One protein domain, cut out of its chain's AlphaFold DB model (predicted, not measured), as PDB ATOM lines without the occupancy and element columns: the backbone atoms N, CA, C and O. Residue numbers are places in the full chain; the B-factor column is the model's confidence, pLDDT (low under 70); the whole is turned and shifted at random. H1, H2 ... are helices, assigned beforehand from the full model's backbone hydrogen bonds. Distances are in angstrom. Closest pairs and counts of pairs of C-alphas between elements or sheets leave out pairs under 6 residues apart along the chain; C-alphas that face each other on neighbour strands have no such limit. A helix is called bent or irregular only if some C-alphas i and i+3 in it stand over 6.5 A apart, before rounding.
ATOM      1  N   ARG A 363       5.560   1.259 -36.531       90.44
ATOM      2  CA  ARG A 363       6.350   2.489 -36.402       90.44
ATOM      3  C   ARG A 363       5.606   3.637 -35.697       90.44
ATOM      4  O   ARG A 363       6.239   4.264 -34.840       90.44
ATOM      5  N   PRO A 364       4.295   3.884 -35.934       92.88
ATOM      6  CA  PRO A 364       3.515   4.872 -35.181       92.88
ATOM      7  C   PRO A 364       3.642   4.715 -33.660       92.88
ATOM      8  O   PRO A 364       3.961   5.667 -32.943       92.88
ATOM      9  N   LEU A 365       3.482   3.482 -33.166       93.94
ATOM     10  CA  LEU A 365       3.579   3.170 -31.742       93.94
ATOM     11  C   LEU A 365       5.011   3.363 -31.220       93.94
ATOM     12  O   LEU A 365       5.219   3.924 -30.143       93.94
ATOM     13  N   GLN A 366       6.014   2.943 -31.999       92.00
ATOM     14  CA  GLN A 366       7.428   3.108 -31.647       92.00
ATOM     15  C   GLN A 366       7.823   4.586 -31.477       92.00
ATOM     16  O   GLN A 366       8.569   4.914 -30.548       92.00
ATOM     17  N   LEU A 367       7.324   5.482 -32.340       90.62
ATOM     18  CA  LEU A 367       7.586   6.925 -32.253       90.62
ATOM     19  C   LEU A 367       7.057   7.520 -30.941       90.62
ATOM     20  O   LEU A 367       7.759   8.292 -30.288       90.62
ATOM     21  N   CYS A 368       5.862   7.116 -30.511       91.38
ATOM     22  CA  CYS A 368       5.253   7.614 -29.276       91.38
ATOM     23  C   CYS A 368       6.008   7.142 -28.033       91.38
ATOM     24  O   CYS A 368       6.277   7.929 -27.125       91.38
ATOM     25  N   VAL A 369       6.431   5.872 -28.025       92.31
ATOM     26  CA  VAL A 369       7.241   5.320 -26.933       92.31
ATOM     27  C   VAL A 369       8.603   6.002 -26.845       92.31
ATOM     28  O   VAL A 369       9.068   6.295 -25.746       92.31
ATOM     29  N   THR A 370       9.234   6.284 -27.986       91.19
ATOM     30  CA  THR A 370      10.536   6.968 -28.033       91.19
ATOM     31  C   THR A 370      10.454   8.376 -27.442       91.19
ATOM     32  O   THR A 370      11.361   8.788 -26.724       91.19
ATOM     33  N   ASN A 371       9.348   9.083 -27.688       90.19
ATOM     34  CA  ASN A 371       9.101  10.427 -27.163       90.19
ATOM     35  C   ASN A 371       8.427  10.442 -25.776       90.19
ATOM     36  O   ASN A 371       8.187  11.517 -25.230       90.19
ATOM     37  N   HIS A 372       8.150   9.273 -25.183       92.69
ATOM     38  CA  HIS A 372       7.484   9.128 -23.883       92.69
ATOM     39  C   HIS A 372       6.122   9.850 -23.794       92.69
ATOM     40  O   HIS A 372       5.747  10.365 -22.737       92.69
ATOM     41  N   ASP A 373       5.366   9.879 -24.895       92.69
ATOM     42  CA  ASP A 373       4.053  10.531 -24.951       92.69
ATOM     43  C   ASP A 373       2.934   9.509 -24.705       92.69
ATOM     44  O   ASP A 373       2.675   8.637 -25.535       92.69
ATOM     45  N   TYR A 374       2.289   9.604 -23.536       93.50
ATOM     46  CA  TYR A 374       1.168   8.736 -23.165       93.50
ATOM     47  C   TYR A 374      -0.124   9.077 -23.911       93.50
ATOM     48  O   TYR A 374      -0.955   8.194 -24.074       93.50
ATOM     49  N   GLU A 375      -0.312  10.320 -24.357       92.56
ATOM     50  CA  GLU A 375      -1.558  10.720 -25.009       92.56
ATOM     51  C   GLU A 375      -1.686  10.068 -26.383       92.56
ATOM     52  O   GLU A 375      -2.697   9.429 -26.664       92.56
ATOM     53  N   ILE A 376      -0.653  10.182 -27.224       94.56
ATOM     54  CA  ILE A 376      -0.669   9.537 -28.546       94.56
ATOM     55  C   ILE A 376      -0.517   8.019 -28.413       94.56
ATOM     56  O   ILE A 376      -1.087   7.276 -29.208       94.56
ATOM     57  N   LEU A 377       0.198   7.537 -27.386       95.00
ATOM     58  CA  LEU A 377       0.249   6.109 -27.078       95.00
ATOM     59  C   LEU A 377      -1.155   5.542 -26.846       95.00
ATOM     60  O   LEU A 377      -1.513   4.538 -27.454       95.00
ATOM     61  N   ASP A 378      -1.923   6.166 -25.955       94.94
ATOM     62  CA  ASP A 378      -3.251   5.687 -25.583       94.94
ATOM     63  C   ASP A 378      -4.207   5.774 -26.765       94.94
ATOM     64  O   ASP A 378      -4.906   4.804 -27.045       94.94
ATOM     65  N   LEU A 379      -4.123   6.862 -27.533       96.12
ATOM     66  CA  LEU A 379      -4.858   7.016 -28.778       96.12
ATOM     67  C   LEU A 379      -4.568   5.871 -29.762       96.12
ATOM     68  O   LEU A 379      -5.482   5.203 -30.225       96.12
ATOM     69  N   LEU A 380      -3.301   5.583 -30.071       95.62
ATOM     70  CA  LEU A 380      -2.958   4.505 -31.005       95.62
ATOM     71  C   LEU A 380      -3.449   3.133 -30.520       95.62
ATOM     72  O   LEU A 380      -3.908   2.324 -31.324       95.62
ATOM     73  N   LEU A 381      -3.373   2.870 -29.213       94.69
ATOM     74  CA  LEU A 381      -3.868   1.626 -28.619       94.69
ATOM     75  C   LEU A 381      -5.394   1.501 -28.721       94.69
ATOM     76  O   LEU A 381      -5.888   0.408 -28.993       94.69
ATOM     77  N   GLU A 382      -6.134   2.597 -28.535       95.38
ATOM     78  CA  GLU A 382      -7.592   2.638 -28.721       95.38
ATOM     79  C   GLU A 382      -7.997   2.277 -30.159       95.38
ATOM     80  O   GLU A 382      -8.977   1.560 -30.354       95.38
ATOM     81  N   TYR A 383      -7.204   2.690 -31.154       95.19
ATOM     82  CA  TYR A 383      -7.412   2.365 -32.572       95.19
ATOM     83  C   TYR A 383      -6.693   1.079 -33.027       95.19
ATOM     84  O   TYR A 383      -6.494   0.861 -34.221       95.19
ATOM     85  N   GLY A 384      -6.332   0.187 -32.097       91.94
ATOM     86  CA  GLY A 384      -5.890  -1.172 -32.426       91.94
ATOM     87  C   GLY A 384      -4.408  -1.326 -32.780       91.94
ATOM     88  O   GLY A 384      -4.045  -2.280 -33.475       91.94
ATOM     89  N   ALA A 385      -3.537  -0.432 -32.305       94.12
ATOM     90  CA  ALA A 385      -2.093  -0.628 -32.422       94.12
ATOM     91  C   ALA A 385      -1.630  -1.900 -31.679       94.12
ATOM     92  O   ALA A 385      -1.824  -2.052 -30.469       94.12
ATOM     93  N   ASP A 386      -0.968  -2.807 -32.396       92.19
ATOM     94  CA  ASP A 386      -0.392  -4.036 -31.870       92.19
ATOM     95  C   ASP A 386       0.967  -3.755 -31.216       92.19
ATOM     96  O   ASP A 386       1.986  -3.455 -31.842       92.19
ATOM     97  N   VAL A 387       0.998  -3.921 -29.897       91.62
ATOM     98  CA  VAL A 387       2.205  -3.778 -29.072       91.62
ATOM     99  C   VAL A 387       3.282  -4.827 -29.374       91.62
ATOM    100  O   VAL A 387       4.414  -4.698 -28.896       91.62
ATOM    101  N   ASN A 388       2.943  -5.881 -30.124       89.44
ATOM    102  CA  ASN A 388       3.849  -6.966 -30.482       89.44
ATOM    103  C   ASN A 388       4.535  -6.795 -31.838       89.44
ATOM    104  O   ASN A 388       5.412  -7.610 -32.151       89.44
ATOM    105  N   CYS A 389       4.215  -5.741 -32.594       89.75
ATOM    106  CA  CYS A 389       4.871  -5.446 -33.862       89.75
ATOM    107  C   CYS A 389       6.405  -5.426 -33.743       89.75
ATOM    108  O   CYS A 389       6.974  -5.070 -32.700       89.75
ATOM    109  N   ASP A 390       7.064  -5.842 -34.829       87.75
ATOM    110  CA  ASP A 390       8.526  -5.916 -34.953       87.75
ATOM    111  C   ASP A 390       9.204  -6.652 -33.776       87.75
ATOM    112  O   ASP A 390      10.206  -6.225 -33.204       87.75
ATOM    113  N   GLY A 391       8.595  -7.751 -33.318       84.69
ATOM    114  CA  GLY A 391       9.126  -8.534 -32.199       84.69
ATOM    115  C   GLY A 391       9.081  -7.796 -30.856       84.69
ATOM    116  O   GLY A 391      10.007  -7.924 -30.051       84.69
ATOM    117  N   LYS A 392       7.997  -7.051 -30.587       87.56
ATOM    118  CA  LYS A 392       7.801  -6.231 -29.371       87.56
ATOM    119  C   LYS A 392       8.800  -5.072 -29.264       87.56
ATOM    120  O   LYS A 392       9.206  -4.698 -28.157       87.56
ATOM    121  N   PHE A 393       9.199  -4.487 -30.396       88.06
ATOM    122  CA  PHE A 393      10.219  -3.433 -30.431       88.06
ATOM    123  C   PHE A 393       9.829  -2.211 -29.588       88.06
ATOM    124  O   PHE A 393      10.650  -1.707 -28.824       88.06
ATOM    125  N   ALA A 394       8.556  -1.802 -29.616       88.88
ATOM    126  CA  ALA A 394       8.042  -0.724 -28.770       88.88
ATOM    127  C   ALA A 394       8.277  -0.995 -27.266       88.88
ATOM    128  O   ALA A 394       8.753  -0.126 -26.537       88.88
ATOM    129  N   ILE A 395       8.042  -2.227 -26.794       88.94
ATOM    130  CA  ILE A 395       8.310  -2.615 -25.396       88.94
ATOM    131  C   ILE A 395       9.807  -2.545 -25.098       88.94
ATOM    132  O   ILE A 395      10.202  -2.041 -24.045       88.94
ATOM    133  N   LYS A 396      10.641  -3.019 -26.030       87.88
ATOM    134  CA  LYS A 396      12.099  -2.976 -25.900       87.88
ATOM    135  C   LYS A 396      12.601  -1.537 -25.742       87.88
ATOM    136  O   LYS A 396      13.320  -1.271 -24.779       87.88
ATOM    137  N   ILE A 397      12.140  -0.607 -26.587       88.06
ATOM    138  CA  ILE A 397      12.455   0.828 -26.477       88.06
ATOM    139  C   ILE A 397      12.065   1.355 -25.090       88.06
ATOM    140  O   ILE A 397      12.902   1.941 -24.403       88.06
ATOM    141  N   ALA A 398      10.833   1.099 -24.631       90.06
ATOM    142  CA  ALA A 398      10.381   1.554 -23.314       90.06
ATOM    143  C   ALA A 398      11.274   1.020 -22.177       90.06
ATOM    144  O   ALA A 398      11.593   1.750 -21.234       90.06
ATOM    145  N   THR A 399      11.711  -0.243 -22.262       87.50
ATOM    146  CA  THR A 399      12.605  -0.847 -21.260       87.50
ATOM    147  C   THR A 399      14.031  -0.304 -21.312       87.50
ATOM    148  O   THR A 399      14.615  -0.070 -20.251       87.50
ATOM    149  N   ASP A 400      14.573  -0.069 -22.509       87.38
ATOM    150  CA  ASP A 400      15.941   0.414 -22.726       87.38
ATOM    151  C   ASP A 400      16.081   1.895 -22.341       87.38
ATOM    152  O   ASP A 400      17.100   2.309 -21.782       87.38
ATOM    153  N   LEU A 401      15.030   2.693 -22.570       87.06
ATOM    154  CA  LEU A 401      14.958   4.093 -22.145       87.06
ATOM    155  C   LEU A 401      14.607   4.255 -20.657       87.06
ATOM    156  O   LEU A 401      14.855   5.317 -20.088       87.06
ATOM    157  N   GLY A 402      14.113   3.198 -20.003       86.38
ATOM    158  CA  GLY A 402      13.796   3.191 -18.573       86.38
ATOM    159  C   GLY A 402      12.402   3.722 -18.223       86.38
ATOM    160  O   GLY A 402      12.147   4.035 -17.058       86.38
ATOM    161  N   TYR A 403      11.486   3.787 -19.192       91.12
ATOM    162  CA  TYR A 403      10.098   4.228 -19.023       91.12
ATOM    163  C   TYR A 403       9.255   3.145 -18.343       91.12
ATOM    164  O   TYR A 403       8.471   2.431 -18.967       91.12
ATOM    165  N   LYS A 404       9.455   2.993 -17.029       85.50
ATOM    166  CA  LYS A 404       8.931   1.876 -16.224       85.50
ATOM    167  C   LYS A 404       7.420   1.693 -16.343       85.50
ATOM    168  O   LYS A 404       6.972   0.557 -16.468       85.50
ATOM    169  N   ASP A 405       6.645   2.768 -16.254       89.38
ATOM    170  CA  ASP A 405       5.185   2.664 -16.213       89.38
ATOM    171  C   ASP A 405       4.589   2.448 -17.607       89.38
ATOM    172  O   ASP A 405       3.737   1.574 -17.765       89.38
ATOM    173  N   MET A 406       5.146   3.092 -18.636       90.75
ATOM    174  CA  MET A 406       4.839   2.809 -20.042       90.75
ATOM    175  C   MET A 406       5.164   1.358 -20.422       90.75
ATOM    176  O   MET A 406       4.313   0.653 -20.960       90.75
ATOM    177  N   ALA A 407       6.354   0.859 -20.067       88.38
ATOM    178  CA  ALA A 407       6.749  -0.525 -20.324       88.38
ATOM    179  C   ALA A 407       5.822  -1.529 -19.621       88.38
ATOM    180  O   ALA A 407       5.447  -2.542 -20.208       88.38
ATOM    181  N   LYS A 408       5.414  -1.253 -18.371       87.31
ATOM    182  CA  LYS A 408       4.410  -2.073 -17.669       87.31
ATOM    183  C   LYS A 408       3.060  -2.041 -18.385       87.31
ATOM    184  O   LYS A 408       2.438  -3.094 -18.490       87.31
ATOM    185  N   LYS A 409       2.604  -0.868 -18.844       90.31
ATOM    186  CA  LYS A 409       1.333  -0.711 -19.568       90.31
ATOM    187  C   LYS A 409       1.341  -1.541 -20.853       90.31
ATOM    188  O   LYS A 409       0.508  -2.429 -20.992       90.31
ATOM    189  N   LEU A 410       2.348  -1.351 -21.705       88.81
ATOM    190  CA  LEU A 410       2.515  -2.116 -22.946       88.81
ATOM    191  C   LEU A 410       2.636  -3.627 -22.699       88.81
ATOM    192  O   LEU A 410       2.053  -4.427 -23.422       88.81
ATOM    193  N   TYR A 411       3.358  -4.041 -21.652       86.56
ATOM    194  CA  TYR A 411       3.514  -5.459 -21.319       86.56
ATOM    195  C   TYR A 411       2.209  -6.107 -20.851       86.56
ATOM    196  O   TYR A 411       1.934  -7.246 -21.217       86.56
ATOM    197  N   ARG A 412       1.398  -5.392 -20.059       87.19
ATOM    198  CA  ARG A 412       0.065  -5.865 -19.648       87.19
ATOM    199  C   ARG A 412      -0.852  -6.063 -20.851       87.19
ATOM    200  O   ARG A 412      -1.584  -7.042 -20.879       87.19
ATOM    201  N   ILE A 413      -0.774  -5.168 -21.836       87.44
ATOM    202  CA  ILE A 413      -1.530  -5.284 -23.092       87.44
ATOM    203  C   ILE A 413      -1.012  -6.471 -23.920       87.44
ATOM    204  O   ILE A 413      -1.801  -7.253 -24.436       87.44
ATOM    205  N   SER A 414       0.310  -6.661 -23.987       85.75
ATOM    206  CA  SER A 414       0.950  -7.766 -24.717       85.75
ATOM    207  C   SER A 414       0.638  -9.145 -24.121       85.75
ATOM    208  O   SER A 414       0.478 -10.108 -24.864       85.75
ATOM    209  N   ASN A 415       0.564  -9.249 -22.789       82.88
ATOM    210  CA  ASN A 415       0.368 -10.499 -22.051       82.88
ATOM    211  C   ASN A 415      -0.719 -10.328 -20.965       82.88
ATOM    212  O   ASN A 415      -0.380 -10.192 -19.784       82.88
ATOM    213  N   PRO A 416      -2.017 -10.375 -21.320       69.69
ATOM    214  CA  PRO A 416      -3.112 -10.151 -20.369       69.69
ATOM    215  C   PRO A 416      -3.226 -11.238 -19.284       69.69
ATOM    216  O   PRO A 416      -3.788 -10.992 -18.221       69.69
ATOM    217  N   THR A 417      -2.672 -12.431 -19.525       64.06
ATOM    218  CA  THR A 417      -2.749 -13.605 -18.636       64.06
ATOM    219  C   THR A 417      -1.494 -13.841 -17.782       64.06
ATOM    220  O   THR A 417      -1.475 -14.765 -16.973       64.06
ATOM    221  N   GLY A 418      -0.434 -13.039 -17.943       58.66
ATOM    222  CA  GLY A 418       0.850 -13.244 -17.261       58.66
ATOM    223  C   GLY A 418       1.070 -12.310 -16.067       58.66
ATOM    224  O   GLY A 418       0.899 -11.097 -16.182       58.66
ATOM    225  N   GLU A 419       1.532 -12.843 -14.928       55.28
ATOM    226  CA  GLU A 419       2.069 -12.015 -13.839       55.28
ATOM    227  C   GLU A 419       3.196 -11.115 -14.373       55.28
ATOM    228  O   GLU A 419       4.096 -11.583 -15.076       55.28
ATOM    229  N   VAL A 420       3.171  -9.819 -14.030       56.38
ATOM    230  CA  VAL A 420       4.212  -8.849 -14.414       56.38
ATOM    231  C   VAL A 420       5.573  -9.415 -14.014       56.38
ATOM    232  O   VAL A 420       5.916  -9.448 -12.831       56.38
ATOM    233  N   VAL A 421       6.345  -9.886 -14.997       55.91
ATOM    234  CA  VAL A 421       7.560 -10.664 -14.752       55.91
ATOM    235  C   VAL A 421       8.502  -9.833 -13.884       55.91
ATOM    236  O   VAL A 421       9.101  -8.860 -14.347       55.91
ATOM    237  N   LYS A 422       8.667 -10.230 -12.612       54.31
ATOM    238  CA  LYS A 422       9.599  -9.615 -11.642       54.31
ATOM    239  C   LYS A 422      11.008  -9.442 -12.239       54.31
ATOM    240  O   LYS A 422      11.732  -8.519 -11.870       54.31
ATOM    241  N   GLY A 423      11.382 -10.281 -13.212       56.66
ATOM    242  CA  GLY A 423      12.608 -10.177 -14.009       56.66
ATOM    243  C   GLY A 423      12.716  -8.929 -14.904       56.66
ATOM    244  O   GLY A 423      13.815  -8.401 -15.053       56.66
ATOM    245  N   MET A 424      11.617  -8.400 -15.458       58.88
ATOM    246  CA  MET A 424      11.627  -7.172 -16.271       58.88
ATOM    247  C   MET A 424      11.871  -5.935 -15.405       58.88
ATOM    248  O   MET A 424      12.758  -5.140 -15.703       58.88
ATOM    249  N   VAL A 425      11.169  -5.817 -14.273       57.69
ATOM    250  CA  VAL A 425      11.387  -4.734 -13.296       57.69
ATOM    251  C   VAL A 425      12.814  -4.769 -12.741       57.69
ATOM    252  O   VAL A 425      13.446  -3.720 -12.597       57.69
ATOM    253  N   ARG A 426      13.369  -5.970 -12.509       56.88
ATOM    254  CA  ARG A 426      14.782  -6.152 -12.138       56.88
ATOM    255  C   ARG A 426      15.747  -5.704 -13.245       56.88
ATOM    256  O   ARG A 426      16.675  -4.961 -12.939       56.88
ATOM    257  N   ARG A 427      15.518  -6.071 -14.515       58.06
ATOM    258  CA  ARG A 427      16.344  -5.620 -15.659       58.06
ATOM    259  C   ARG A 427      16.294  -4.100 -15.861       58.06
ATOM    260  O   ARG A 427      17.348  -3.484 -15.981       58.06
ATOM    261  N   MET A 428      15.113  -3.484 -15.780       59.62
ATOM    262  CA  MET A 428      14.949  -2.022 -15.859       59.62
ATOM    263  C   MET A 428      15.653  -1.293 -14.699       59.62
ATOM    264  O   MET A 428      16.260  -0.243 -14.890       59.62
ATOM    265  N   SER A 429      15.623  -1.867 -13.489       59.22
ATOM    266  CA  SER A 429      16.326  -1.316 -12.317       59.22
ATOM    267  C   SER A 429      17.854  -1.419 -12.438       59.22
ATOM    268  O   SER A 429      18.571  -0.540 -11.963       59.22
ATOM    269  N   LEU A 430      18.361  -2.469 -13.094       59.34
ATOM    270  CA  LEU A 430      19.788  -2.662 -13.374       59.34
ATOM    271  C   LEU A 430      20.302  -1.725 -14.480       59.34
ATOM    272  O   LEU A 430      21.400  -1.187 -14.353       59.34
ATOM    273  N   LEU A 431      19.515  -1.496 -15.535       56.91
ATOM    274  CA  LEU A 431      19.867  -0.581 -16.630       56.91
ATOM    275  C   LEU A 431      19.861   0.888 -16.180       56.91
ATOM    276  O   LEU A 431      20.796   1.622 -16.497       56.91
ATOM    277  N   GLY A 432      18.895   1.291 -15.345       54.31
ATOM    278  CA  GLY A 432      18.885   2.620 -14.721       54.31
ATOM    279  C   GLY A 432      20.122   2.889 -13.850       54.31
ATOM    280  O   GLY A 432      20.694   3.973 -13.922       54.31
ATOM    281  N   ARG A 433      20.605   1.880 -13.103       54.91
ATOM    282  CA  ARG A 433      21.870   1.962 -12.342       54.91
ATOM    283  C   ARG A 433      23.113   2.062 -13.235       54.91
ATOM    284  O   ARG A 433      24.101   2.665 -12.832       54.91
ATOM    285  N   ARG A 434      23.093   1.473 -14.436       51.94
ATOM    286  CA  ARG A 434      24.209   1.589 -15.391       51.94
ATOM    287  C   ARG A 434      24.290   2.986 -16.011       51.94
ATOM    288  O   ARG A 434      25.398   3.501 -16.097       51.94
ATOM    289  N   ARG A 435      23.156   3.617 -16.352       51.69
ATOM    290  CA  ARG A 435      23.118   5.008 -16.856       51.69
ATOM    291  C   ARG A 435      23.581   6.033 -15.812       51.69
ATOM    292  O   ARG A 435      24.417   6.874 -16.129       51.69
ATOM    293  N   SER A 436      23.130   5.912 -14.559       49.78
ATOM    294  CA  SER A 436      23.584   6.801 -13.473       49.78
ATOM    295  C   SER A 436      25.084   6.666 -13.198       49.78
ATOM    296  O   SER A 436      25.761   7.651 -12.915       49.78
ATOM    297  N   ASN A 437      25.621   5.448 -13.315       49.50
ATOM    298  CA  ASN A 437      27.052   5.214 -13.153       49.50
ATOM    299  C   ASN A 437      27.851   5.768 -14.343       49.50
ATOM    300  O   ASN A 437      28.846   6.447 -14.110       49.50
ATOM    301  N   SER A 438      27.384   5.603 -15.589       48.88
ATOM    302  CA  SER A 438      28.054   6.175 -16.767       48.88
ATOM    303  C   SER A 438      28.038   7.707 -16.795       48.88
ATOM    304  O   SER A 438      29.037   8.303 -17.178       48.88
ATOM    305  N   GLU A 439      26.964   8.360 -16.339       46.19
ATOM    306  CA  GLU A 439      26.933   9.825 -16.174       46.19
ATOM    307  C   GLU A 439      27.860  10.294 -15.041       46.19
ATOM    308  O   GLU A 439      28.516  11.331 -15.154       46.19
ATOM    309  N   SER A 440      27.978   9.513 -13.959       47.12
ATOM    310  CA  SER A 440      28.922   9.802 -12.872       47.12
ATOM    311  C   SER A 440      30.389   9.614 -13.286       47.12
ATOM    312  O   SER A 440      31.253  10.378 -12.856       47.12
ATOM    313  N   ASP A 441      30.671   8.648 -14.163       46.22
ATOM    314  CA  ASP A 441      32.009   8.378 -14.692       46.22
ATOM    315  C   ASP A 441      32.387   9.372 -15.804       46.22
ATOM    316  O   ASP A 441      33.525   9.847 -15.833       46.22
ATOM    317  N   ALA A 442      31.424   9.800 -16.632       46.16
ATOM    318  CA  ALA A 442      31.597  10.901 -17.581       46.16
ATOM    319  C   ALA A 442      31.918  12.220 -16.852       46.16
ATOM    320  O   ALA A 442      32.923  12.861 -17.162       46.16
ATOM    321  N   ASN A 443      31.176  12.565 -15.793       48.47
ATOM    322  CA  ASN A 443      31.442  13.759 -14.979       48.47
ATOM    323  C   ASN A 443      32.782  13.705 -14.215       48.47
ATOM    324  O   ASN A 443      33.440  14.735 -14.038       48.47
TER     325      ASN A 443
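Overview. This is residues 363 to 443 of the 468 residues of the protein "Ankyrin_rpt-contain_dom domain-containing protein" of Rhizophagus irregularis (UniProt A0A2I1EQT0). Two helical hairpins, H1 with H2 and H3 with H4, are stacked into a small four-helix body, with H1 packing on H3, and a long fifth helix, H5, reaches away from this body as an arm. H5 begins beyond the link from H4, passes the last residues of H3, and sticks out with residues 436 to 443. The printed part has 81 residues with five named helices, in the order H1, H2, H3, H4, H5, and no named strand; the class is all helix. The whole is only just compact, close to loose, with a radius of gyration of the C-alphas of 13.6 A, and its C-alphas span 44 by 27 by 21 A, an elongated outline whose length owes much to the arm.

Along the chain. H1 is residues 363 to 370 and begins at C-alpha 363, (6.350, 2.489, -36.402). After a tight link of 3 residues comes H2, residues 374 to 382, 12.0 A from first to last C-alpha. A short link of 6 residues leads to H3, residues 389 to 401, which is 18.2 A long and begins at C-alpha 389, (4.871, -5.446, -33.862). H3 is irregular: C-alphas 391 and 394 are 8.6 A apart, where about 5 A is found in a regular helix. A tight link of 2 residues leads to H4, residues 404 to 414, 15.1 A long. After a short link of 7 residues follows H5, residues 422 to 443, the longest helix at 32.2 A, which ends at C-alpha 443, (31.442, 13.759, -14.979).

Arrangement. H1 and H2 form a helical hairpin: they touch, with the C-alphas of Cys 368 and Leu 377 the closest at 5.7 A, and run opposite ways at a shallow tilt of 31 degrees. H1 also touches H3, with the C-alphas of Gln 366 and Ala 394 the closest at 4.8 A; these two run the same way at a shallow tilt of 12 degrees. H2 and H3 are apart. H3 and H4 form the second helical hairpin, opposite ways at a shallow tilt of 18 degrees; H3 touches H4 with residues 395 to 399 alone, and the closest C-alphas are those of Ala 398 and Ala 407, 5.1 A apart. H2 and H4 are close but not clearly touching, with the closest C-alphas, of Tyr 374 and Met 406, 7.6 A apart. H3 is the hub, touching H1, H4 and H5. It only just touches H5, with 3 pairs of C-alphas within 8 A; the closest are those of Thr 399 and Met 428, 6.0 A apart, and the two helices run the same way at a steep tilt of 50 degrees. H4 and H5 are close but not clearly touching, while H5 is apart from H1 and from H2. The helix packing is mostly aligned: of the 4 pairs that touch, 3 are at a shallow tilt. In H1, H2, H4 and H5 every O i to N i+4 pair is within hydrogen-bond range; in H3 it is 7 of 9.

Size, cuts and confidence. The two C-alphas farthest apart are those of Tyr 383 and Asn 443, at 44.1 A. Residues 436 to 443, which belong to H5, stand free; without them the body has 73 residues, spans 34 by 28 by 21 A and has a radius of gyration of 11.8 A. The printed part has no cut and no long link. The mean pLDDT of the printed part is 78.0; residues 416 to 443 are under 70, and the mean over H5 is 53.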